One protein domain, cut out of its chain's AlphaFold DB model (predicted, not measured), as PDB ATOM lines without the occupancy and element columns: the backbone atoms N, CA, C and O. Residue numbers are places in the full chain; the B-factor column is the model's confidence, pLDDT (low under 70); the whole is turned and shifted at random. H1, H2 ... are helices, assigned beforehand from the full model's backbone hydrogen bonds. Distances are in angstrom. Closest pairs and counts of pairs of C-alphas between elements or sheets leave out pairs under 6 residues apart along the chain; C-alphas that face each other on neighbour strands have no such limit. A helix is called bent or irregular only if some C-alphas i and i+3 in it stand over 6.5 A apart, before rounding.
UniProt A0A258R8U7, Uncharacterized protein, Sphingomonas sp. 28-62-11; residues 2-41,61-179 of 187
ATOM      1  N   ALA A   2     -38.058  -5.313   8.871       69.31
ATOM      2  CA  ALA A   2     -37.383  -5.892  10.050       69.31
ATOM      3  C   ALA A   2     -35.918  -6.326   9.820       69.31
ATOM      4  O   ALA A   2     -35.061  -6.027  10.645       69.31
ATOM      5  N   ALA A   3     -35.612  -6.958   8.679       76.44
ATOM      6  CA  ALA A   3     -34.244  -7.364   8.345       76.44
ATOM      7  C   ALA A   3     -33.281  -6.172   8.187       76.44
ATOM      8  O   ALA A   3     -32.175  -6.205   8.712       76.44
ATOM      9  N   LEU A   4     -33.709  -5.093   7.521       74.38
ATOM     10  CA  LEU A   4     -32.886  -3.891   7.331       74.38
ATOM     11  C   LEU A   4     -32.696  -3.120   8.643       74.38
ATOM     12  O   LEU A   4     -31.608  -2.622   8.907       74.38
ATOM     13  N   SER A   5     -33.717  -3.086   9.504       74.31
ATOM     14  CA  SER A   5     -33.587  -2.515  10.848       74.31
ATOM     15  C   SER A   5     -32.619  -3.326  11.718       74.31
ATOM     16  O   SER A   5     -31.794  -2.739  12.411       74.31
ATOM     17  N   ALA A   6     -32.659  -4.663  11.649       82.19
ATOM     18  CA  ALA A   6     -31.691  -5.515  12.342       82.19
ATOM     19  C   ALA A   6     -30.261  -5.288  11.825       82.19
ATOM     20  O   ALA A   6     -29.334  -5.157  12.622       82.19
ATOM     21  N   LEU A   7     -30.086  -5.166  10.505       86.44
ATOM     22  CA  LEU A   7     -28.793  -4.855   9.894       86.44
ATOM     23  C   LEU A   7     -28.254  -3.486  10.321       86.44
ATOM     24  O   LEU A   7     -27.054  -3.371  10.549       86.44
ATOM     25  N   ALA A   8     -29.105  -2.471  10.492       86.31
ATOM     26  CA  ALA A   8     -28.676  -1.170  11.003       86.31
ATOM     27  C   ALA A   8     -28.138  -1.259  12.442       86.31
ATOM     28  O   ALA A   8     -27.098  -0.677  12.747       86.31
ATOM     29  N   VAL A   9     -28.791  -2.039  13.313       87.50
ATOM     30  CA  VAL A   9     -28.328  -2.267  14.696       87.50
ATOM     31  C   VAL A   9     -27.012  -3.042  14.717       87.50
ATOM     32  O   VAL A   9     -26.080  -2.654  15.420       87.50
ATOM     33  N   ILE A  10     -26.900  -4.104  13.915       90.81
ATOM     34  CA  ILE A  10     -25.652  -4.870  13.773       90.81
ATOM     35  C   ILE A  10     -24.529  -3.964  13.249       90.81
ATOM     36  O   ILE A  10     -23.407  -4.028  13.747       90.81
ATOM     37  N   SER A  11     -24.837  -3.077  12.299       89.31
ATOM     38  CA  SER A  11     -23.872  -2.118  11.749       89.31
ATOM     39  C   SER A  11     -23.409  -1.109  12.799       89.31
ATOM     40  O   SER A  11     -22.218  -0.832  12.867       89.31
ATOM     41  N   ALA A  12     -24.298  -0.627  13.672       89.00
ATOM     42  CA  ALA A  12     -23.931   0.251  14.787       89.00
ATOM     43  C   ALA A  12     -22.940  -0.422  15.753       89.00
ATOM     44  O   ALA A  12     -21.935   0.170  16.153       89.00
ATOM     45  N   LEU A  13     -23.202  -1.686  16.105       90.94
ATOM     46  CA  LEU A  13     -22.314  -2.472  16.964       90.94
ATOM     47  C   LEU A  13     -20.952  -2.689  16.295       90.94
ATOM     48  O   LEU A  13     -19.919  -2.468  16.922       90.94
ATOM     49  N   ALA A  14     -20.949  -3.057  15.013       91.38
ATOM     50  CA  ALA A  14     -19.724  -3.258  14.247       91.38
ATOM     51  C   ALA A  14     -18.897  -1.965  14.124       91.38
ATOM     52  O   ALA A  14     -17.700  -1.994  14.389       91.38
ATOM     53  N   LEU A  15     -19.524  -0.826  13.805       91.06
ATOM     54  CA  LEU A  15     -18.854   0.482  13.737       91.06
ATOM     55  C   LEU A  15     -18.218   0.869  15.076       91.06
ATOM     56  O   LEU A  15     -17.099   1.372  15.100       91.06
ATOM     57  N   THR A  16     -18.884   0.569  16.196       90.88
ATOM     58  CA  THR A  16     -18.334   0.829  17.537       90.88
ATOM     59  C   THR A  16     -17.055   0.023  17.786       90.88
ATOM     60  O   THR A  16     -16.066   0.573  18.263       90.88
ATOM     61  N   VAL A  17     -17.052  -1.269  17.432       92.25
ATOM     62  CA  VAL A  17     -15.880  -2.153  17.583       92.25
ATOM     63  C   VAL A  17     -14.733  -1.737  16.656       92.25
ATOM     64  O   VAL A  17     -13.570  -1.866  17.025       92.25
ATOM     65  N   LEU A  18     -15.055  -1.212  15.472       90.56
ATOM     66  CA  LEU A  18     -14.085  -0.760  14.472       90.56
ATOM     67  C   LEU A  18     -13.493   0.634  14.757       90.56
ATOM     68  O   LEU A  18     -12.643   1.085  13.999       90.56
ATOM     69  N   GLY A  19     -13.897   1.298  15.847       86.69
ATOM     70  CA  GLY A  19     -13.363   2.604  16.255       86.69
ATOM     71  C   GLY A  19     -14.166   3.816  15.770       86.69
ATOM     72  O   GLY A  19     -13.882   4.940  16.177       86.69
ATOM     73  N   ASP A  20     -15.242   3.605  15.009       89.50
ATOM     74  CA  ASP A  20     -16.121   4.658  14.480       89.50
ATOM     75  C   ASP A  20     -17.267   5.002  15.459       89.50
ATOM     76  O   ASP A  20     -18.392   5.326  15.072       89.50
ATOM     77  N   ALA A  21     -17.004   4.934  16.770       89.00
ATOM     78  CA  ALA A  21     -18.017   5.154  17.810       89.00
ATOM     79  C   ALA A  21     -18.638   6.565  17.761       89.00
ATOM     80  O   ALA A  21     -19.798   6.746  18.131       89.00
ATOM     81  N   HIS A  22     -17.895   7.559  17.268       87.69
ATOM     82  CA  HIS A  22     -18.381   8.928  17.090       87.69
ATOM     83  C   HIS A  22     -19.573   8.999  16.114       87.69
ATOM     84  O   HIS A  22     -20.564   9.660  16.425       87.69
ATOM     85  N   LEU A  23     -19.539   8.246  15.005       87.69
ATOM     86  CA  LEU A  23     -20.653   8.150  14.050       87.69
ATOM     87  C   LEU A  23     -21.882   7.517  14.686       87.69
ATOM     88  O   LEU A  23     -23.009   7.937  14.433       87.69
ATOM     89  N   VAL A  24     -21.669   6.510  15.533       89.62
ATOM     90  CA  VAL A  24     -22.747   5.823  16.247       89.62
ATOM     91  C   VAL A  24     -23.439   6.783  17.213       89.62
ATOM     92  O   VAL A  24     -24.667   6.876  17.207       89.62
ATOM     93  N   VAL A  25     -22.669   7.557  17.985       91.12
ATOM     94  CA  VAL A  25     -23.200   8.594  18.886       91.12
ATOM     95  C   VAL A  25     -23.968   9.664  18.105       91.12
ATOM     96  O   VAL A  25     -25.096   9.990  18.482       91.12
ATOM     97  N   LEU A  26     -23.407  10.160  16.998       88.44
ATOM     98  CA  LEU A  26     -24.076  11.114  16.112       88.44
ATOM     99  C   LEU A  26     -25.403  10.547  15.594       88.44
ATOM    100  O   LEU A  26     -26.445  11.188  15.713       88.44
ATOM    101  N   GLY A  27     -25.390   9.315  15.083       87.38
ATOM    102  CA  GLY A  27     -26.581   8.648  14.570       87.38
ATOM    103  C   GLY A  27     -27.657   8.446  15.633       87.38
ATOM    104  O   GLY A  27     -28.829   8.680  15.348       87.38
ATOM    105  N   PHE A  28     -27.294   8.091  16.870       89.38
ATOM    106  CA  PHE A  28     -28.255   8.002  17.976       89.38
ATOM    107  C   PHE A  28     -28.841   9.362  18.360       89.38
ATOM    108  O   PHE A  28     -30.047   9.450  18.608       89.38
ATOM    109  N   ALA A  29     -28.028  10.421  18.390       88.38
ATOM    110  CA  ALA A  29     -28.504  11.773  18.665       88.38
ATOM    111  C   ALA A  29     -29.497  12.238  17.588       88.38
ATOM    112  O   ALA A  29     -30.601  12.684  17.911       88.38
ATOM    113  N   VAL A  30     -29.148  12.044  16.312       88.94
ATOM    114  CA  VAL A  30     -30.013  12.364  15.170       88.94
ATOM    115  C   VAL A  30     -31.285  11.518  15.203       88.94
ATOM    116  O   VAL A  30     -32.374  12.074  15.129       88.94
ATOM    117  N   ALA A  31     -31.192  10.200  15.392       87.31
ATOM    118  CA  ALA A  31     -32.359   9.317  15.460       87.31
ATOM    119  C   ALA A  31     -33.314   9.697  16.604       87.31
ATOM    120  O   ALA A  31     -34.530   9.697  16.418       87.31
ATOM    121  N   SER A  32     -32.774  10.066  17.769       87.81
ATOM    122  CA  SER A  32     -33.569  10.508  18.921       87.81
ATOM    123  C   SER A  32     -34.290  11.823  18.630       87.81
ATOM    124  O   SER A  32     -35.490  11.940  18.883       87.81
ATOM    125  N   LEU A  33     -33.590  12.795  18.038       88.31
ATOM    126  CA  LEU A  33     -34.185  14.061  17.613       88.31
ATOM    127  C   LEU A  33     -35.278  13.838  16.560       88.31
ATOM    128  O   LEU A  33     -36.379  14.368  16.693       88.31
ATOM    129  N   LEU A  34     -35.004  13.012  15.548       88.12
ATOM    130  CA  LEU A  34     -35.965  12.654  14.509       88.12
ATOM    131  C   LEU A  34     -37.195  11.971  15.090       88.12
ATOM    132  O   LEU A  34     -38.305  12.261  14.657       88.12
ATOM    133  N   PHE A  35     -37.026  11.102  16.083       86.31
ATOM    134  CA  PHE A  35     -38.146  10.466  16.760       86.31
ATOM    135  C   PHE A  35     -39.031  11.489  17.486       86.31
ATOM    136  O   PHE A  35     -40.254  11.468  17.325       86.31
ATOM    137  N   VAL A  36     -38.426  12.431  18.220       86.62
ATOM    138  CA  VAL A  36     -39.158  13.526  18.873       86.62
ATOM    139  C   VAL A  36     -39.895  14.368  17.829       86.62
ATOM    140  O   VAL A  36     -41.107  14.540  17.939       86.62
ATOM    141  N   LEU A  37     -39.220  14.816  16.770       85.00
ATOM    142  CA  LEU A  37     -39.834  15.615  15.703       85.00
ATOM    143  C   LEU A  37     -40.961  14.858  14.985       85.00
ATOM    144  O   LEU A  37     -42.048  15.399  14.788       85.00
ATOM    145  N   ALA A  38     -40.749  13.583  14.657       82.62
ATOM    146  CA  ALA A  38     -41.756  12.737  14.027       82.62
ATOM    147  C   ALA A  38     -42.963  12.486  14.939       82.62
ATOM    148  O   ALA A  38     -44.062  12.267  14.434       82.62
ATOM    149  N   SER A  39     -42.797  12.533  16.264       78.62
ATOM    150  CA  SER A  39     -43.907  12.435  17.216       78.62
ATOM    151  C   SER A  39     -44.752  13.713  17.293       78.62
ATOM    152  O   SER A  39     -45.951  13.626  17.560       78.62
ATOM    153  N   LEU A  40     -44.139  14.873  17.015       81.69
ATOM    154  CA  LEU A  40     -44.788  16.188  16.976       81.69
ATOM    155  C   LEU A  40     -45.517  16.448  15.654       81.69
ATOM    156  O   LEU A  40     -46.439  17.260  15.609       81.69
ATOM    157  N   LEU A  41     -45.115  15.768  14.575       78.19
ATOM    158  CA  LEU A  41     -45.804  15.872  13.295       78.19
ATOM    159  C   LEU A  41     -47.265  15.440  13.440       78.19
ATOM    160  O   LEU A  41     -47.515  14.401  14.069       78.19
ATOM    161  N   ARG A  61     -64.420  25.904  -2.947       74.44
ATOM    162  CA  ARG A  61     -63.889  24.571  -3.321       74.44
ATOM    163  C   ARG A  61     -62.402  24.551  -3.696       74.44
ATOM    164  O   ARG A  61     -61.663  23.714  -3.193       74.44
ATOM    165  N   ARG A  62     -61.938  25.500  -4.520       76.38
ATOM    166  CA  ARG A  62     -60.523  25.572  -4.947       76.38
ATOM    167  C   ARG A  62     -59.554  25.802  -3.782       76.38
ATOM    168  O   ARG A  62     -58.482  25.207  -3.765       76.38
ATOM    169  N   LEU A  63     -59.931  26.642  -2.814       79.38
ATOM    170  CA  LEU A  63     -59.102  26.917  -1.637       79.38
ATOM    171  C   LEU A  63     -59.064  25.710  -0.699       79.38
ATOM    172  O   LEU A  63     -57.997  25.379  -0.197       79.38
ATOM    173  N   GLY A  64     -60.192  25.015  -0.535       76.69
ATOM    174  CA  GLY A  64     -60.240  23.763   0.221       76.69
ATOM    175  C   GLY A  64     -59.332  22.687  -0.382       76.69
ATOM    176  O   GLY A  64     -58.526  22.098   0.327       76.69
ATOM    177  N   TYR A  65     -59.364  22.500  -1.704       77.94
ATOM    178  CA  TYR A  65     -58.480  21.544  -2.386       77.94
ATOM    179  C   TYR A  65     -56.996  21.901  -2.266       77.94
ATOM    180  O   TYR A  65     -56.170  21.023  -2.026       77.94
ATOM    181  N   CYS A  66     -56.653  23.185  -2.388       80.88
ATOM    182  CA  CYS A  66     -55.276  23.641  -2.212       80.88
ATOM    183  C   CYS A  66     -54.783  23.393  -0.779       80.88
ATOM    184  O   CYS A  66     -53.682  22.882  -0.585       80.88
ATOM    185  N   LEU A  67     -55.622  23.673   0.221       79.75
ATOM    186  CA  LEU A  67     -55.282  23.443   1.621       79.75
ATOM    187  C   LEU A  67     -55.113  21.945   1.915       79.75
ATOM    188  O   LEU A  67     -54.124  21.565   2.533       79.75
ATOM    189  N   ALA A  68     -55.999  21.091   1.394       76.25
ATOM    190  CA  ALA A  68     -55.876  19.635   1.508       76.25
ATOM    191  C   ALA A  68     -54.569  19.111   0.887       76.25
ATOM    192  O   ALA A  68     -53.883  18.292   1.500       76.25
ATOM    193  N   ALA A  69     -54.188  19.618  -0.291       80.88
ATOM    194  CA  ALA A  69     -52.939  19.249  -0.954       80.88
ATOM    195  C   ALA A  69     -51.705  19.670  -0.147       80.88
ATOM    196  O   ALA A  69     -50.814  18.854   0.070       80.88
ATOM    197  N   ILE A  70     -51.669  20.912   0.350       82.81
ATOM    198  CA  ILE A  70     -50.557  21.400   1.177       82.81
ATOM    199  C   ILE A  70     -50.412  20.536   2.430       82.81
ATOM    200  O   ILE A  70     -49.308  20.108   2.749       82.81
ATOM    201  N   CYS A  71     -51.519  20.226   3.104       78.56
ATOM    202  CA  CYS A  71     -51.487  19.449   4.341       78.56
ATOM    203  C   CYS A  71     -51.018  18.008   4.099       78.56
ATOM    204  O   CYS A  71     -50.151  17.519   4.821       78.56
ATOM    205  N   SER A  72     -51.491  17.386   3.017       79.50
ATOM    206  CA  SER A  72     -51.093  16.026   2.621       79.50
ATOM    207  C   SER A  72     -49.619  15.929   2.205       79.50
ATOM    208  O   SER A  72     -49.030  14.850   2.245       79.50
ATOM    209  N   ALA A  73     -49.003  17.047   1.804       85.69
ATOM    210  CA  ALA A  73     -47.602  17.106   1.392       85.69
ATOM    211  C   ALA A  73     -46.614  17.297   2.558       85.69
ATOM    212  O   ALA A  73     -45.423  17.056   2.365       85.69
ATOM    213  N   ILE A  74     -47.073  17.673   3.762       86.38
ATOM    214  CA  ILE A  74     -46.188  17.984   4.901       86.38
ATOM    215  C   ILE A  74     -45.330  16.774   5.281       86.38
ATOM    216  O   ILE A  74     -44.104  16.868   5.287       86.38
ATOM    217  N   ILE A  75     -45.952  15.632   5.589       86.44
ATOM    218  CA  ILE A  75     -45.211  14.437   6.021       86.44
ATOM    219  C   ILE A  75     -44.261  13.942   4.916       86.44
ATOM    220  O   ILE A  75     -43.080  13.755   5.215       86.44
ATOM    221  N   PRO A  76     -44.701  13.784   3.650       89.31
ATOM    222  CA  PRO A  76     -43.798  13.394   2.572       89.31
ATOM    223  C   PRO A  76     -42.613  14.352   2.368       89.31
ATOM    224  O   PRO A  76     -41.488  13.896   2.160       89.31
ATOM    225  N   ALA A  77     -42.828  15.669   2.482       89.56
ATOM    226  CA  ALA A  77     -41.755  16.658   2.385       89.56
ATOM    227  C   ALA A  77     -40.749  16.534   3.539       89.56
ATOM    228  O   ALA A  77     -39.540  16.576   3.312       89.56
ATOM    229  N   VAL A  78     -41.231  16.326   4.769       90.75
ATOM    230  CA  VAL A  78     -40.359  16.126   5.935       90.75
ATOM    231  C   VAL A  78     -39.545  14.842   5.799       90.75
ATOM    232  O   VAL A  78     -38.356  14.858   6.101       90.75
ATOM    233  N   ILE A  79     -40.133  13.752   5.294       92.56
ATOM    234  CA  ILE A  79     -39.398  12.507   5.026       92.56
ATOM    235  C   ILE A  79     -38.223  12.761   4.074       92.56
ATOM    236  O   ILE A  79     -37.104  12.337   4.357       92.56
ATOM    237  N   VAL A  80     -38.457  13.472   2.966       93.19
ATOM    238  CA  VAL A  80     -37.402  13.798   1.993       93.19
ATOM    239  C   VAL A  80     -36.318  14.658   2.631       93.19
ATOM    240  O   VAL A  80     -35.142  14.328   2.516       93.19
ATOM    241  N   LEU A  81     -36.700  15.713   3.355       92.31
ATOM    242  CA  LEU A  81     -35.750  16.600   4.025       92.31
ATOM    243  C   LEU A  81     -34.870  15.842   5.030       92.31
ATOM    244  O   LEU A  81     -33.655  16.019   5.047       92.31
ATOM    245  N   VAL A  82     -35.475  14.964   5.834       93.12
ATOM    246  CA  VAL A  82     -34.760  14.117   6.796       93.12
ATOM    247  C   VAL A  82     -33.789  13.183   6.085       93.12
ATOM    248  O   VAL A  82     -32.633  13.096   6.485       93.12
ATOM    249  N   ASN A  83     -34.226  12.517   5.015       94.19
ATOM    250  CA  ASN A  83     -33.372  11.611   4.249       94.19
ATOM    251  C   ASN A  83     -32.144  12.333   3.676       94.19
ATOM    252  O   ASN A  83     -31.037  11.807   3.754       94.19
ATOM    253  N   VAL A  84     -32.335  13.545   3.147       92.31
ATOM    254  CA  VAL A  84     -31.256  14.392   2.618       92.31
ATOM    255  C   VAL A  84     -30.297  14.813   3.717       92.31
ATOM    256  O   VAL A  84     -29.088  14.689   3.541       92.31
ATOM    257  N   GLN A  85     -30.818  15.269   4.856       90.81
ATOM    258  CA  GLN A  85     -29.976  15.729   5.952       90.81
ATOM    259  C   GLN A  85     -29.167  14.584   6.560       90.81
ATOM    260  O   GLN A  85     -27.974  14.745   6.796       90.81
ATOM    261  N   VAL A  86     -29.791  13.420   6.775       92.25
ATOM    262  CA  VAL A  86     -29.084  12.237   7.278       92.25
ATOM    263  C   VAL A  86     -28.020  11.800   6.279       92.25
ATOM    264  O   VAL A  86     -26.880  11.611   6.681       92.25
ATOM    265  N   LEU A  87     -28.341  11.700   4.985       91.00
ATOM    266  CA  LEU A  87     -27.334  11.336   3.988       91.00
ATOM    267  C   LEU A  87     -26.164  12.329   3.974       91.00
ATOM    268  O   LEU A  87     -25.020  11.894   3.943       91.00
ATOM    269  N   SER A  88     -26.443  13.633   4.042       87.81
ATOM    270  CA  SER A  88     -25.408  14.675   4.022       87.81
ATOM    271  C   SER A  88     -24.462  14.549   5.219       87.81
ATOM    272  O   SER A  88     -23.258  14.465   5.019       87.81
ATOM    273  N   CYS A  89     -24.992  14.390   6.440       84.88
ATOM    274  CA  CYS A  89     -24.154  14.201   7.631       84.88
ATOM    275  C   CYS A  89     -23.216  12.987   7.509       84.88
ATOM    276  O   CYS A  89     -22.071  13.045   7.930       84.88
ATOM    277  N   PHE A  90     -23.686  11.880   6.929       80.50
ATOM    278  CA  PHE A  90     -22.877  10.664   6.779       80.50
ATOM    279  C   PHE A  90     -21.953  10.674   5.550       80.50
ATOM    280  O   PHE A  90     -21.069   9.825   5.451       80.50
ATOM    281  N   VAL A  91     -22.155  11.601   4.609       82.19
ATOM    282  CA  VAL A  91     -21.189  11.894   3.538       82.19
ATOM    283  C   VAL A  91     -20.061  12.774   4.070       82.19
ATOM    284  O   VAL A  91     -18.905  12.534   3.726       82.19
ATOM    285  N   ASP A  92     -20.392  13.751   4.916       81.56
ATOM    286  CA  ASP A  92     -19.423  14.671   5.517       81.56
ATOM    287  C   ASP A  92     -18.538  13.977   6.570       81.56
ATOM    288  O   ASP A  92     -17.347  14.276   6.660       81.56
ATOM    289  N   ASP A  93     -19.087  13.000   7.301       81.38
ATOM    290  CA  ASP A  93     -18.368  12.159   8.266       81.38
ATOM    291  C   ASP A  93     -18.275  10.690   7.775       81.38
ATOM    292  O   ASP A  93     -19.037   9.821   8.222       81.38
ATOM    293  N   PRO A  94     -17.371  10.370   6.825       80.69
ATOM    294  CA  PRO A  94     -17.287   9.039   6.231       80.69
ATOM    295  C   PRO A  94     -16.747   7.997   7.221       80.69
ATOM    296  O   PRO A  94     -15.741   8.208   7.897       80.69
ATOM    297  N   SER A  95     -17.380   6.821   7.258       83.19
ATOM    298  CA  SER A  95     -16.910   5.688   8.061       83.19
ATOM    299  C   SER A  95     -15.712   4.979   7.432       83.19
ATOM    300  O   SER A  95     -15.559   4.927   6.209       83.19
ATOM    301  N   THR A  96     -14.925   4.304   8.272       83.06
ATOM    302  CA  THR A  96     -13.813   3.448   7.831       83.06
ATOM    303  C   THR A  96     -14.312   2.303   6.940       83.06
ATOM    304  O   THR A  96     -13.631   1.868   6.011       83.06
ATOM    305  N   VAL A  97     -15.539   1.825   7.190       87.94
ATOM    306  CA  VAL A  97     -16.235   0.824   6.367       87.94
ATOM    307  C   VAL A  97     -17.519   1.432   5.784       87.94
ATOM    308  O   VAL A  97     -18.547   1.439   6.474       87.94
ATOM    309  N   PRO A  98     -17.509   1.918   4.525       85.81
ATOM    310  CA  PRO A  98     -18.615   2.691   3.943       85.81
ATOM    311  C   PRO A  98     -19.960   1.960   3.916       85.81
ATOM    312  O   PRO A  98     -21.006   2.559   4.143       85.81
ATOM    313  N   VAL A  99     -19.949   0.642   3.695       88.62
ATOM    314  CA  VAL A  99     -21.177  -0.171   3.660       88.62
ATOM    315  C   VAL A  99     -21.868  -0.207   5.028       88.62
ATOM    316  O   VAL A  99     -23.093  -0.130   5.098       88.62
ATOM    317  N   LEU A 100     -21.100  -0.283   6.121       88.81
ATOM    318  CA  LEU A 100     -21.652  -0.269   7.480       88.81
ATOM    319  C   LEU A 100     -22.174   1.122   7.855       88.81
ATOM    320  O   LEU A 100     -23.250   1.226   8.442       88.81
ATOM    321  N   GLY A 101     -21.461   2.182   7.460       88.00
ATOM    322  CA  GLY A 101     -21.930   3.565   7.609       88.00
ATOM    323  C   GLY A 101     -23.234   3.814   6.847       88.00
ATOM    324  O   GLY A 101     -24.186   4.382   7.386       88.00
ATOM    325  N   TRP A 102     -23.341   3.291   5.623       90.62
ATOM    326  CA  TRP A 102     -24.565   3.360   4.827       90.62
ATOM    327  C   TRP A 102     -25.734   2.597   5.473       90.62
ATOM    328  O   TRP A 102     -26.830   3.139   5.594       90.62
ATOM    329  N   LEU A 103     -25.515   1.368   5.954       91.38
ATOM    330  CA  LEU A 103     -26.558   0.589   6.640       91.38
ATOM    331  C   LEU A 103     -27.023   1.253   7.942       91.38
ATOM    332  O   LEU A 103     -28.213   1.223   8.266       91.38
ATOM    333  N   PHE A 104     -26.104   1.860   8.689       92.38
ATOM    334  CA  PHE A 104     -26.445   2.566   9.915       92.38
ATOM    335  C   PHE A 104     -27.216   3.865   9.631       92.38
ATOM    336  O   PHE A 104     -28.293   4.062  10.192       92.38
ATOM    337  N   SER A 105     -26.742   4.695   8.697       92.25
ATOM    338  CA  SER A 105     -27.434   5.923   8.266       92.25
ATOM    339  C   SER A 105     -28.830   5.641   7.695       92.25
ATOM    340  O   SER A 105     -29.782   6.354   8.012       92.25
ATOM    341  N   TYR A 106     -28.996   4.537   6.959       92.94
ATOM    342  CA  TYR A 106     -30.301   4.032   6.532       92.94
ATOM    343  C   TYR A 106     -31.242   3.805   7.723       92.94
ATOM    344  O   TYR A 106     -32.403   4.224   7.700       92.94
ATOM    345  N   GLY A 107     -30.750   3.154   8.780       91.88
ATOM    346  CA  GLY A 107     -31.508   2.935  10.010       91.88
ATOM    347  C   GLY A 107     -31.885   4.238  10.715       91.88
ATOM    348  O   GLY A 107     -33.029   4.384  11.139       91.88
ATOM    349  N   VAL A 108     -30.957   5.197  10.782       92.69
ATOM    350  CA  VAL A 108     -31.183   6.524  11.379       92.69
ATOM    351  C   VAL A 108     -32.269   7.295  10.623       92.69
ATOM    352  O   VAL A 108     -33.214   7.781  11.241       92.69
ATOM    353  N   ALA A 109     -32.184   7.358   9.291       93.12
ATOM    354  CA  ALA A 109     -33.132   8.095   8.457       93.12
ATOM    355  C   ALA A 109     -34.548   7.503   8.491       93.12
ATOM    356  O   ALA A 109     -35.545   8.227   8.491       93.12
ATOM    357  N   THR A 110     -34.647   6.172   8.520       92.81
ATOM    358  CA  THR A 110     -35.925   5.474   8.325       92.81
ATOM    359  C   THR A 110     -36.594   5.030   9.628       92.81
ATOM    360  O   THR A 110     -37.820   4.907   9.676       92.81
ATOM    361  N   GLY A 111     -35.824   4.849  10.705       89.94
ATOM    362  CA  GLY A 111     -36.284   4.235  11.952       89.94
ATOM    363  C   GLY A 111     -37.418   4.987  12.648       89.94
ATOM    364  O   GLY A 111     -38.360   4.357  13.131       89.94
ATOM    365  N   ALA A 112     -37.388   6.325  12.643       89.94
ATOM    366  CA  ALA A 112     -38.451   7.143  13.236       89.94
ATOM    367  C   ALA A 112     -39.816   6.889  12.567       89.94
ATOM    368  O   ALA A 112     -40.842   6.800  13.243       89.94
ATOM    369  N   TRP A 113     -39.827   6.695  11.245       90.38
ATOM    370  CA  TRP A 113     -41.039   6.422  10.470       90.38
ATOM    371  C   TRP A 113     -41.542   4.998  10.683       90.38
ATOM    372  O   TRP A 113     -42.744   4.791  10.859       90.38
ATOM    373  N   THR A 114     -40.632   4.020  10.739       90.06
ATOM    374  CA  THR A 114     -40.979   2.635  11.079       90.06
ATOM    375  C   THR A 114     -41.622   2.559  12.463       90.06
ATOM    376  O   THR A 114     -42.659   1.914  12.621       90.06
ATOM    377  N   LEU A 115     -41.053   3.249  13.457       87.69
ATOM    378  CA  LEU A 115     -41.581   3.238  14.818       87.69
ATOM    379  C   LEU A 115     -42.929   3.958  14.893       87.69
ATOM    380  O   LEU A 115     -43.874   3.417  15.468       87.69
ATOM    381  N   ARG A 116     -43.062   5.114  14.227       85.75
ATOM    382  CA  ARG A 116     -44.342   5.827  14.080       85.75
ATOM    383  C   ARG A 116     -45.428   4.930  13.481       85.75
ATOM    384  O   ARG A 116     -46.553   4.948  13.968       85.75
ATOM    385  N   ALA A 117     -45.105   4.110  12.479       86.94
ATOM    386  CA  ALA A 117     -46.050   3.161  11.891       86.94
ATOM    387  C   ALA A 117     -46.444   2.017  12.840       86.94
ATOM    388  O   ALA A 117     -47.596   1.584  12.830       86.94
ATOM    389  N   GLN A 118     -45.515   1.542  13.674       87.19
ATOM    390  CA  GLN A 118     -45.773   0.476  14.648       87.19
ATOM    391  C   GLN A 118     -46.678   0.929  15.797       87.19
ATOM    392  O   GLN A 118     -47.564   0.177  16.205       87.19
ATOM    393  N   ILE A 119     -46.482   2.153  16.295       86.88
ATOM    394  CA  ILE A 119     -47.282   2.716  17.396       86.88
ATOM    395  C   ILE A 119     -48.583   3.380  16.923       86.88
ATOM    396  O   ILE A 119     -49.359   3.856  17.748       86.88
ATOM    397  N   ALA A 120     -48.827   3.443  15.611       82.38
ATOM    398  CA  ALA A 120     -50.030   4.052  15.063       82.38
ATOM    399  C   ALA A 120     -51.293   3.246  15.417       82.38
ATOM    400  O   ALA A 120     -51.347   2.013  15.281       82.38
ATOM    401  N   ASP A 121     -52.347   3.972  15.799       81.38
ATOM    402  CA  ASP A 121     -53.671   3.406  16.044       81.38
ATOM    403  C   ASP A 121     -54.211   2.672  14.812       81.38
ATOM    404  O   ASP A 121     -53.882   2.998  13.667       81.38
ATOM    405  N   ARG A 122     -55.119   1.707  15.028       77.12
ATOM    406  CA  ARG A 122     -55.715   0.889  13.950       77.12
ATOM    407  C   ARG A 122     -56.254   1.716  12.777       77.12
ATOM    408  O   ARG A 122     -56.144   1.270  11.644       77.12
ATOM    409  N   ARG A 123     -56.798   2.909  13.041       70.50
ATOM    410  CA  ARG A 123     -57.355   3.808  12.014       70.50
ATOM    411  C   ARG A 123     -56.296   4.380  11.067       70.50
ATOM    412  O   ARG A 123     -56.594   4.603   9.902       70.50
ATOM    413  N   PHE A 124     -55.071   4.593  11.548       72.31
ATOM    414  CA  PHE A 124     -54.001   5.286  10.815       72.31
ATOM    415  C   PHE A 124     -52.832   4.372  10.445       72.31
ATOM    416  O   PHE A 124     -51.890   4.798   9.774       72.31
ATOM    417  N   ARG A 125     -52.889   3.107  10.871       78.56
ATOM    418  CA  ARG A 125     -51.832   2.118  10.660       78.56
ATOM    419  C   ARG A 125     -51.486   1.942   9.186       78.56
ATOM    420  O   ARG A 125     -50.305   1.871   8.859       78.56
ATOM    421  N   THR A 126     -52.480   1.916   8.297       82.31
ATOM    422  CA  THR A 126     -52.258   1.733   6.854       82.31
ATOM    423  C   THR A 126     -51.489   2.905   6.252       82.31
ATOM    424  O   THR A 126     -50.425   2.693   5.678       82.31
ATOM    425  N   LEU A 127     -51.962   4.143   6.447       80.88
ATOM    426  CA  LEU A 127     -51.282   5.344   5.947       80.88
ATOM    427  C   LEU A 127     -49.872   5.481   6.536       80.88
ATOM    428  O   LEU A 127     -48.919   5.714   5.799       80.88
ATOM    429  N   SER A 128     -49.722   5.253   7.844       84.56
ATOM    430  CA  SER A 128     -48.415   5.325   8.512       84.56
ATOM    431  C   SER A 128     -47.447   4.258   7.986       84.56
ATOM    432  O   SER A 128     -46.262   4.528   7.813       84.56
ATOM    433  N   SER A 129     -47.944   3.058   7.667       86.88
ATOM    434  CA  SER A 129     -47.136   1.990   7.060       86.88
ATOM    435  C   SER A 129     -46.716   2.329   5.629       86.88
ATOM    436  O   SER A 129     -45.575   2.064   5.255       86.88
ATOM    437  N   ILE A 130     -47.602   2.954   4.845       87.31
ATOM    438  CA  ILE A 130     -47.285   3.452   3.496       87.31
ATOM    439  C   ILE A 130     -46.207   4.539   3.574       87.31
ATOM    440  O   ILE A 130     -45.239   4.486   2.823       87.31
ATOM    441  N   GLN A 131     -46.332   5.486   4.508       89.56
ATOM    442  CA  GLN A 131     -45.335   6.538   4.739       89.56
ATOM    443  C   GLN A 131     -43.976   5.956   5.153       89.56
ATOM    444  O   GLN A 131     -42.952   6.345   4.596       89.56
ATOM    445  N   ALA A 132     -43.953   4.983   6.071       90.69
ATOM    446  CA  ALA A 132     -42.720   4.305   6.466       90.69
ATOM    447  C   ALA A 132     -42.063   3.588   5.277       90.69
ATOM    448  O   ALA A 132     -40.866   3.741   5.042       90.69
ATOM    449  N   TYR A 133     -42.844   2.857   4.480       91.00
ATOM    450  CA  TYR A 133     -42.345   2.192   3.278       91.00
ATOM    451  C   TYR A 133     -41.790   3.188   2.249       91.00
ATOM    452  O   TYR A 133     -40.698   2.985   1.715       91.00
ATOM    453  N   ALA A 134     -42.502   4.293   2.016       91.62
ATOM    454  CA  ALA A 134     -42.052   5.368   1.141       91.62
ATOM    455  C   ALA A 134     -40.749   6.006   1.643       91.62
ATOM    456  O   ALA A 134     -39.865   6.273   0.837       91.62
ATOM    457  N   ALA A 135     -40.581   6.189   2.958       93.00
ATOM    458  CA  ALA A 135     -39.337   6.683   3.551       93.00
ATOM    459  C   ALA A 135     -38.148   5.753   3.274       93.00
ATOM    460  O   ALA A 135     -37.097   6.222   2.836       93.00
ATOM    461  N   HIS A 136     -38.336   4.439   3.446       93.88
ATOM    462  CA  HIS A 136     -37.321   3.431   3.131       93.88
ATOM    463  C   HIS A 136     -36.898   3.462   1.655       93.88
ATOM    464  O   HIS A 136     -35.703   3.461   1.358       93.88
ATOM    465  N   PHE A 137     -37.864   3.506   0.733       93.19
ATOM    466  CA  PHE A 137     -37.582   3.587  -0.704       93.19
ATOM    467  C   PHE A 137     -36.947   4.918  -1.102       93.19
ATOM    468  O   PHE A 137     -36.015   4.940  -1.901       93.19
ATOM    469  N   SER A 138     -37.425   6.020  -0.529       94.44
ATOM    470  CA  SER A 138     -36.918   7.369  -0.780       94.44
ATOM    471  C   SER A 138     -35.447   7.494  -0.388       94.44
ATOM    472  O   SER A 138     -34.653   7.966  -1.198       94.44
ATOM    473  N   TYR A 139     -35.055   6.991   0.789       94.12
ATOM    474  CA  TYR A 139     -33.655   7.004   1.220       94.12
ATOM    475  C   TYR A 139     -32.775   6.090   0.361       94.12
ATOM    476  O   TYR A 139     -31.666   6.465  -0.018       94.12
ATOM    477  N   ALA A 140     -33.261   4.889   0.025       92.06
ATOM    478  CA  ALA A 140     -32.522   3.964  -0.831       92.06
ATOM    479  C   ALA A 140     -32.247   4.581  -2.210       92.06
ATOM    480  O   ALA A 140     -31.107   4.579  -2.661       92.06
ATOM    481  N   LEU A 141     -33.264   5.172  -2.843       93.00
ATOM    482  CA  LEU A 141     -33.101   5.849  -4.126       93.00
ATOM    483  C   LEU A 141     -32.160   7.050  -4.019       93.00
ATOM    484  O   LEU A 141     -31.232   7.149  -4.814       93.00
ATOM    485  N   LEU A 142     -32.354   7.918  -3.021       93.31
ATOM    486  CA  LEU A 142     -31.498   9.083  -2.798       93.31
ATOM    487  C   LEU A 142     -30.025   8.679  -2.659       93.31
ATOM    488  O   LEU A 142     -29.162   9.203  -3.359       93.31
ATOM    489  N   SER A 143     -29.746   7.729  -1.765       92.00
ATOM    490  CA  SER A 143     -28.382   7.292  -1.476       92.00
ATOM    491  C   SER A 143     -27.740   6.562  -2.655       92.00
ATOM    492  O   SER A 143     -26.577   6.812  -2.938       92.00
ATOM    493  N   ILE A 144     -28.476   5.735  -3.404       91.06
ATOM    494  CA  ILE A 144     -27.955   5.102  -4.626       91.06
ATOM    495  C   ILE A 144     -27.652   6.160  -5.697       91.06
ATOM    496  O   ILE A 144     -26.580   6.135  -6.298       91.06
ATOM    497  N   SER A 145     -28.560   7.112  -5.922       89.50
ATOM    498  CA  SER A 145     -28.368   8.191  -6.897       89.50
ATOM    499  C   SER A 145     -27.131   9.037  -6.593       89.50
ATOM    500  O   SER A 145     -26.331   9.289  -7.488       89.50
ATOM    501  N   VAL A 146     -26.946   9.442  -5.336       87.94
ATOM    502  CA  VAL A 146     -25.823  10.306  -4.946       87.94
ATOM    503  C   VAL A 146     -24.519   9.513  -4.820       87.94
ATOM    504  O   VAL A 146     -23.505   9.926  -5.371       87.94
ATOM    505  N   LEU A 147     -24.524   8.360  -4.143       86.69
ATOM    506  CA  LEU A 147     -23.292   7.631  -3.813       86.69
ATOM    507  C   LEU A 147     -22.809   6.705  -4.934       86.69
ATOM    508  O   LEU A 147     -21.606   6.586  -5.139       86.69
ATOM    509  N   ALA A 148     -23.717   6.024  -5.642       86.12
ATOM    510  CA  ALA A 148     -23.336   5.054  -6.674       86.12
ATOM    511  C   ALA A 148     -23.291   5.678  -8.072       86.12
ATOM    512  O   ALA A 148     -22.386   5.386  -8.847       86.12
ATOM    513  N   PHE A 149     -24.259   6.543  -8.393       87.25
ATOM    514  CA  PHE A 149     -24.319   7.217  -9.695       87.25
ATOM    515  C   PHE A 149     -23.643   8.594  -9.710       87.25
ATOM    516  O   PHE A 149     -23.555   9.200 -10.776       87.25
ATOM    517  N   GLY A 150     -23.162   9.087  -8.562       84.94
ATOM    518  CA  GLY A 150     -22.467  10.374  -8.472       84.94
ATOM    519  C   GLY A 150     -23.337  11.566  -8.878       84.94
ATOM    520  O   GLY A 150     -22.815  12.575  -9.345       84.94
ATOM    521  N   MET A 151     -24.664  11.438  -8.773       88.75
ATOM    522  CA  MET A 151     -25.582  12.509  -9.146       88.75
ATOM    523  C   MET A 151     -25.462  13.678  -8.170       88.75
ATOM    524  O   MET A 151     -25.252  13.485  -6.971       88.75
ATOM    525  N   GLU A 152     -25.692  14.894  -8.668       89.06
ATOM    526  CA  GLU A 152     -25.867  16.051  -7.795       89.06
ATOM    527  C   GLU A 152     -26.997  15.799  -6.786       89.06
ATOM    528  O   GLU A 152     -28.043  15.227  -7.120       89.06
ATOM    529  N   VAL A 153     -26.813  16.277  -5.552       85.31
ATOM    530  CA  VAL A 153     -27.798  16.122  -4.467       85.31
ATOM    531  C   VAL A 153     -29.165  16.677  -4.880       85.31
ATOM    532  O   VAL A 153     -30.187  16.074  -4.569       85.31
ATOM    533  N   SER A 154     -29.196  17.765  -5.655       88.69
ATOM    534  CA  SER A 154     -30.410  18.359  -6.236       88.69
ATOM    535  C   SER A 154     -31.217  17.356  -7.078       88.69
ATOM    536  O   SER A 154     -32.434  17.233  -6.915       88.69
ATOM    537  N   ALA A 155     -30.547  16.589  -7.938       88.56
ATOM    538  CA  ALA A 155     -31.166  15.560  -8.764       88.56
ATOM    539  C   ALA A 155     -31.553  14.322  -7.935       88.56
ATOM    540  O   ALA A 155     -32.624  13.748  -8.140       88.56
ATOM    541  N   GLY A 156     -30.733  13.953  -6.943       85.81
ATOM    542  CA  GLY A 156     -31.060  12.905  -5.974       85.81
ATOM    543  C   GLY A 156     -32.330  13.218  -5.174       85.81
ATOM    544  O   GLY A 156     -33.180  12.341  -4.997       85.81
ATOM    545  N   ILE A 157     -32.512  14.478  -4.761       90.00
ATOM    546  CA  ILE A 157     -33.728  14.958  -4.091       90.00
ATOM    547  C   ILE A 157     -34.944  14.686  -4.973       90.00
ATOM    548  O   ILE A 157     -35.905  14.083  -4.496       90.00
ATOM    549  N   LEU A 158     -34.896  15.051  -6.258       91.12
ATOM    550  CA  LEU A 158     -36.012  14.831  -7.177       91.12
ATOM    551  C   LEU A 158     -36.393  13.346  -7.257       91.12
ATOM    552  O   LEU A 158     -37.565  13.006  -7.110       91.12
ATOM    553  N   ILE A 159     -35.420  12.447  -7.397       89.81
ATOM    554  CA  ILE A 159     -35.679  11.000  -7.441       89.81
ATOM    555  C   ILE A 159     -36.279  10.512  -6.112       89.81
ATOM    556  O   ILE A 159     -37.225   9.721  -6.101       89.81
ATOM    557  N   SER A 160     -35.791  11.029  -4.984       91.06
ATOM    558  CA  SER A 160     -36.273  10.662  -3.647       91.06
ATOM    559  C   SER A 160     -37.733  11.063  -3.384       91.06
ATOM    560  O   SER A 160     -38.362  10.497  -2.484       91.06
ATOM    561  N   THR A 161     -38.297  11.986  -4.175       92.00
ATOM    562  CA  THR A 161     -39.721  12.362  -4.115       92.00
ATOM    563  C   THR A 161     -40.639  11.372  -4.832       92.00
ATOM    564  O   THR A 161     -41.828  11.328  -4.528       92.00
ATOM    565  N   ILE A 162     -40.129  10.520  -5.728       92.75
ATOM    566  CA  ILE A 162     -40.971   9.590  -6.500       92.75
ATOM    567  C   ILE A 162     -41.760   8.641  -5.575       92.75
ATOM    568  O   ILE A 162     -42.984   8.559  -5.717       92.75
ATOM    569  N   PRO A 163     -41.147   7.982  -4.567       91.19
ATOM    570  CA  PRO A 163     -41.890   7.130  -3.634       91.19
ATOM    571  C   PRO A 163     -42.901   7.894  -2.770       91.19
ATOM    572  O   PRO A 163     -43.818   7.288  -2.222       91.19
ATOM    573  N   GLN A 164     -42.743   9.215  -2.647       90.94
ATOM    574  CA  GLN A 164     -43.594  10.083  -1.836       90.94
ATOM    575  C   GLN A 164     -44.913  10.460  -2.517       90.94
ATOM    576  O   GLN A 164     -45.847  10.899  -1.845       90.94
ATOM    577  N   VAL A 165     -45.036  10.226  -3.826       89.38
ATOM    578  CA  VAL A 165     -46.287  10.455  -4.560       89.38
ATOM    579  C   VAL A 165     -47.414   9.586  -4.000       89.38
ATOM    580  O   VAL A 165     -48.537  10.055  -3.856       89.38
ATOM    581  N   LEU A 166     -47.127   8.336  -3.624       85.88
ATOM    582  CA  LEU A 166     -48.140   7.426  -3.088       85.88
ATOM    583  C   LEU A 166     -48.735   7.906  -1.747       85.88
ATOM    584  O   LEU A 166     -49.956   8.070  -1.690       85.88
ATOM    585  N   PRO A 167     -47.951   8.163  -0.676       83.62
ATOM    586  CA  PRO A 167     -48.510   8.683   0.570       83.62
ATOM    587  C   PRO A 167     -49.172  10.053   0.383       83.62
ATOM    588  O   PRO A 167     -50.189  10.304   1.023       83.62
ATOM    589  N   PHE A 168     -48.663  10.895  -0.524       85.19
ATOM    590  CA  PHE A 168     -49.314  12.154  -0.884       85.19
ATOM    591  C   PHE A 168     -50.712  11.929  -1.475       85.19
ATOM    592  O   PHE A 168     -51.678  12.511  -0.992       85.19
ATOM    593  N   MET A 169     -50.842  11.060  -2.482       82.12
ATOM    594  CA  MET A 169     -52.126  10.784  -3.132       82.12
ATOM    595  C   MET A 169     -53.119  10.138  -2.166       82.12
ATOM    596  O   MET A 169     -54.287  10.510  -2.158       82.12
ATOM    597  N   VAL A 170     -52.667   9.206  -1.320       80.62
ATOM    598  CA  VAL A 170     -53.529   8.585  -0.302       80.62
ATOM    599  C   VAL A 170     -54.006   9.625   0.715       80.62
ATOM    600  O   VAL A 170     -55.200   9.671   0.998       80.62
ATOM    601  N   GLY A 171     -53.118  10.488   1.220       74.38
ATOM    602  CA  GLY A 171     -53.496  11.586   2.119       74.38
ATOM    603  C   GLY A 171     -54.484  12.551   1.461       74.38
ATOM    604  O   GLY A 171     -55.529  12.859   2.032       74.38
ATOM    605  N   LEU A 172     -54.222  12.924   0.206       77.62
ATOM    606  CA  LEU A 172     -55.088  13.802  -0.572       77.62
ATOM    607  C   LEU A 172     -56.477  13.189  -0.771       77.62
ATOM    608  O   LEU A 172     -57.479  13.857  -0.536       77.62
ATOM    609  N   PHE A 173     -56.563  11.919  -1.166       76.75
ATOM    610  CA  PHE A 173     -57.849  11.246  -1.321       76.75
ATOM    611  C   PHE A 173     -58.584  11.105   0.004       76.75
ATOM    612  O   PHE A 173     -59.788  11.307   0.024       76.75
ATOM    613  N   LEU A 174     -57.901  10.821   1.114       73.38
ATOM    614  CA  LEU A 174     -58.543  10.774   2.430       73.38
ATOM    615  C   LEU A 174     -59.059  12.147   2.876       73.38
ATOM    616  O   LEU A 174     -60.128  12.228   3.478       73.38
ATOM    617  N   ALA A 175     -58.333  13.220   2.557       69.75
ATOM    618  CA  ALA A 175     -58.733  14.589   2.861       69.75
ATOM    619  C   ALA A 175     -59.908  15.075   1.995       69.75
ATOM    620  O   ALA A 175     -60.730  15.871   2.451       69.75
ATOM    621  N   LEU A 176     -59.983  14.612   0.743       70.19
ATOM    622  CA  LEU A 176     -61.002  15.015  -0.230       70.19
ATOM    623  C   LEU A 176     -62.214  14.086  -0.286       70.19
ATOM    624  O   LEU A 176     -63.279  14.521  -0.726       70.19
ATOM    625  N   ALA A 177     -62.070  12.818   0.105       64.25
ATOM    626  CA  ALA A 177     -63.146  11.846   0.051       64.25
ATOM    627  C   ALA A 177     -64.262  12.280   0.997       64.25
ATOM    628  O   ALA A 177     -64.147  12.264   2.226       64.25
ATOM    629  N   ASP A 178     -65.377  12.662   0.385       53.31
ATOM    630  CA  ASP A 178     -66.621  12.925   1.069       53.31
ATOM    631  C   ASP A 178     -66.991  11.657   1.850       53.31
ATOM    632  O   ASP A 178     -67.173  10.586   1.268       53.31
ATOM    633  N   ARG A 179     -67.063  11.747   3.184       50.31
ATOM    634  CA  ARG A 179     -67.419  10.610   4.065       50.31
ATOM    635  C   ARG A 179     -68.701   9.888   3.616       50.31
ATOM    636  O   ARG A 179     -68.899   8.750   4.016       50.31
TER     637      ARG A 179
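AT A GLANCE: This is residues 2 to 41 and 61 to 179 of the 187 residues of an uncharacterized protein of Sphingomonas sp. 28-62-11 (UniProt A0A258R8U7). The domain is an elongated bundle of helices, in which H2, H3b, H4, H5 and H6b run up and down, each against the one before it in the chain. H3b, H4 and H5 make the core; H1 and H2 pack on H4, while the bent helices H3 and H6 reach toward one end of the long axis with their arms H3a and H6b. The printed part has 159 residues with six named helices, H1 to H6 in that order, and no named strand; the class is all helix. The whole is compact, with a radius of gyration of the C-alphas of 16.6 A, and spans 58 by 35 by 23 A.

HOW THE PARTS SIT: H1, residues 2 to 17, and H2, residues 21 to 40, form a helical hairpin; residues 12 to 16 of H1 alone touch H2, the closest C-alphas being those of Ala 12 and Val 24, 5.9 A apart. H3, residues 61 to 92, was assigned as one helix by its hydrogen bonds but is bent, with C-alphas 72 and 75 7.0 A apart; its arms are H3a, residues 61 to 72, and H3b, residues 75 to 92. H4, residues 98 to 118, is the hub and touches four other helices; it is irregular, with C-alphas 109 and 112 7.2 A apart, and has a kink of 44 degrees near residue 112. H4 touches H1 at a steep tilt of 46 degrees, closest at the C-alphas of Ala 8 and Phe 104, 4.5 A. It touches H2 at a shallow tilt of 22 degrees, the same way, closest at the C-alphas of Phe 35 and Ala 112, 4.9 A. With residues 101 to 110 alone it touches H3b, closest at the C-alphas of Asn 83 and Ala 109, 5.5 A. H5, residues 125 to 148, touches H4 at a shallow tilt of 16 degrees, opposite ways, closest at the C-alphas of Ala 117 and Ser 128, 4.7 A. H6, residues 153 to 176, was likewise assigned as one helix but is bent, with C-alphas 160 and 163 6.6 A apart; its arms are H6a, residues 153 to 160, and H6b, residues 163 to 176. H5 touches H6a, closest at the C-alphas of Ser 138 and Ser 160, 4.4 A. H6b touches H3a, closest at the C-alphas of Ser 72 and Gly 171, 5.1 A. H1 and H5 are apart. Every O i to N i+4 pair is within hydrogen-bond range in H1, H2, H3a, H3b, H5 and H6a; in H4 it is 15 of 17 and in H6b 9 of 10.

IN THESE COORDINATES: H1 begins at C-alpha 2, (-37.383, -5.892, 10.050), and is 23.1 A long. H2 measures 29.0 A, H3b 25.8 A, H4 29.3 A and H5 33.5 A. H6b, 21.0 A, ends at C-alpha 176, (-61.002, 15.015, -0.230).

THE WHOLE: The C-alphas of Val 17 and Arg 61 are the two farthest apart, 58.8 A. Residues 42 to 60 are not printed, and C-alphas 41 and 61 are 26.1 A apart across this cut. Of the links that are printed whole, H4 to H5 is short and the others are tight. The mean pLDDT of the printed part is 85.7; residues 2, 175 and 177 to 179 are under 70.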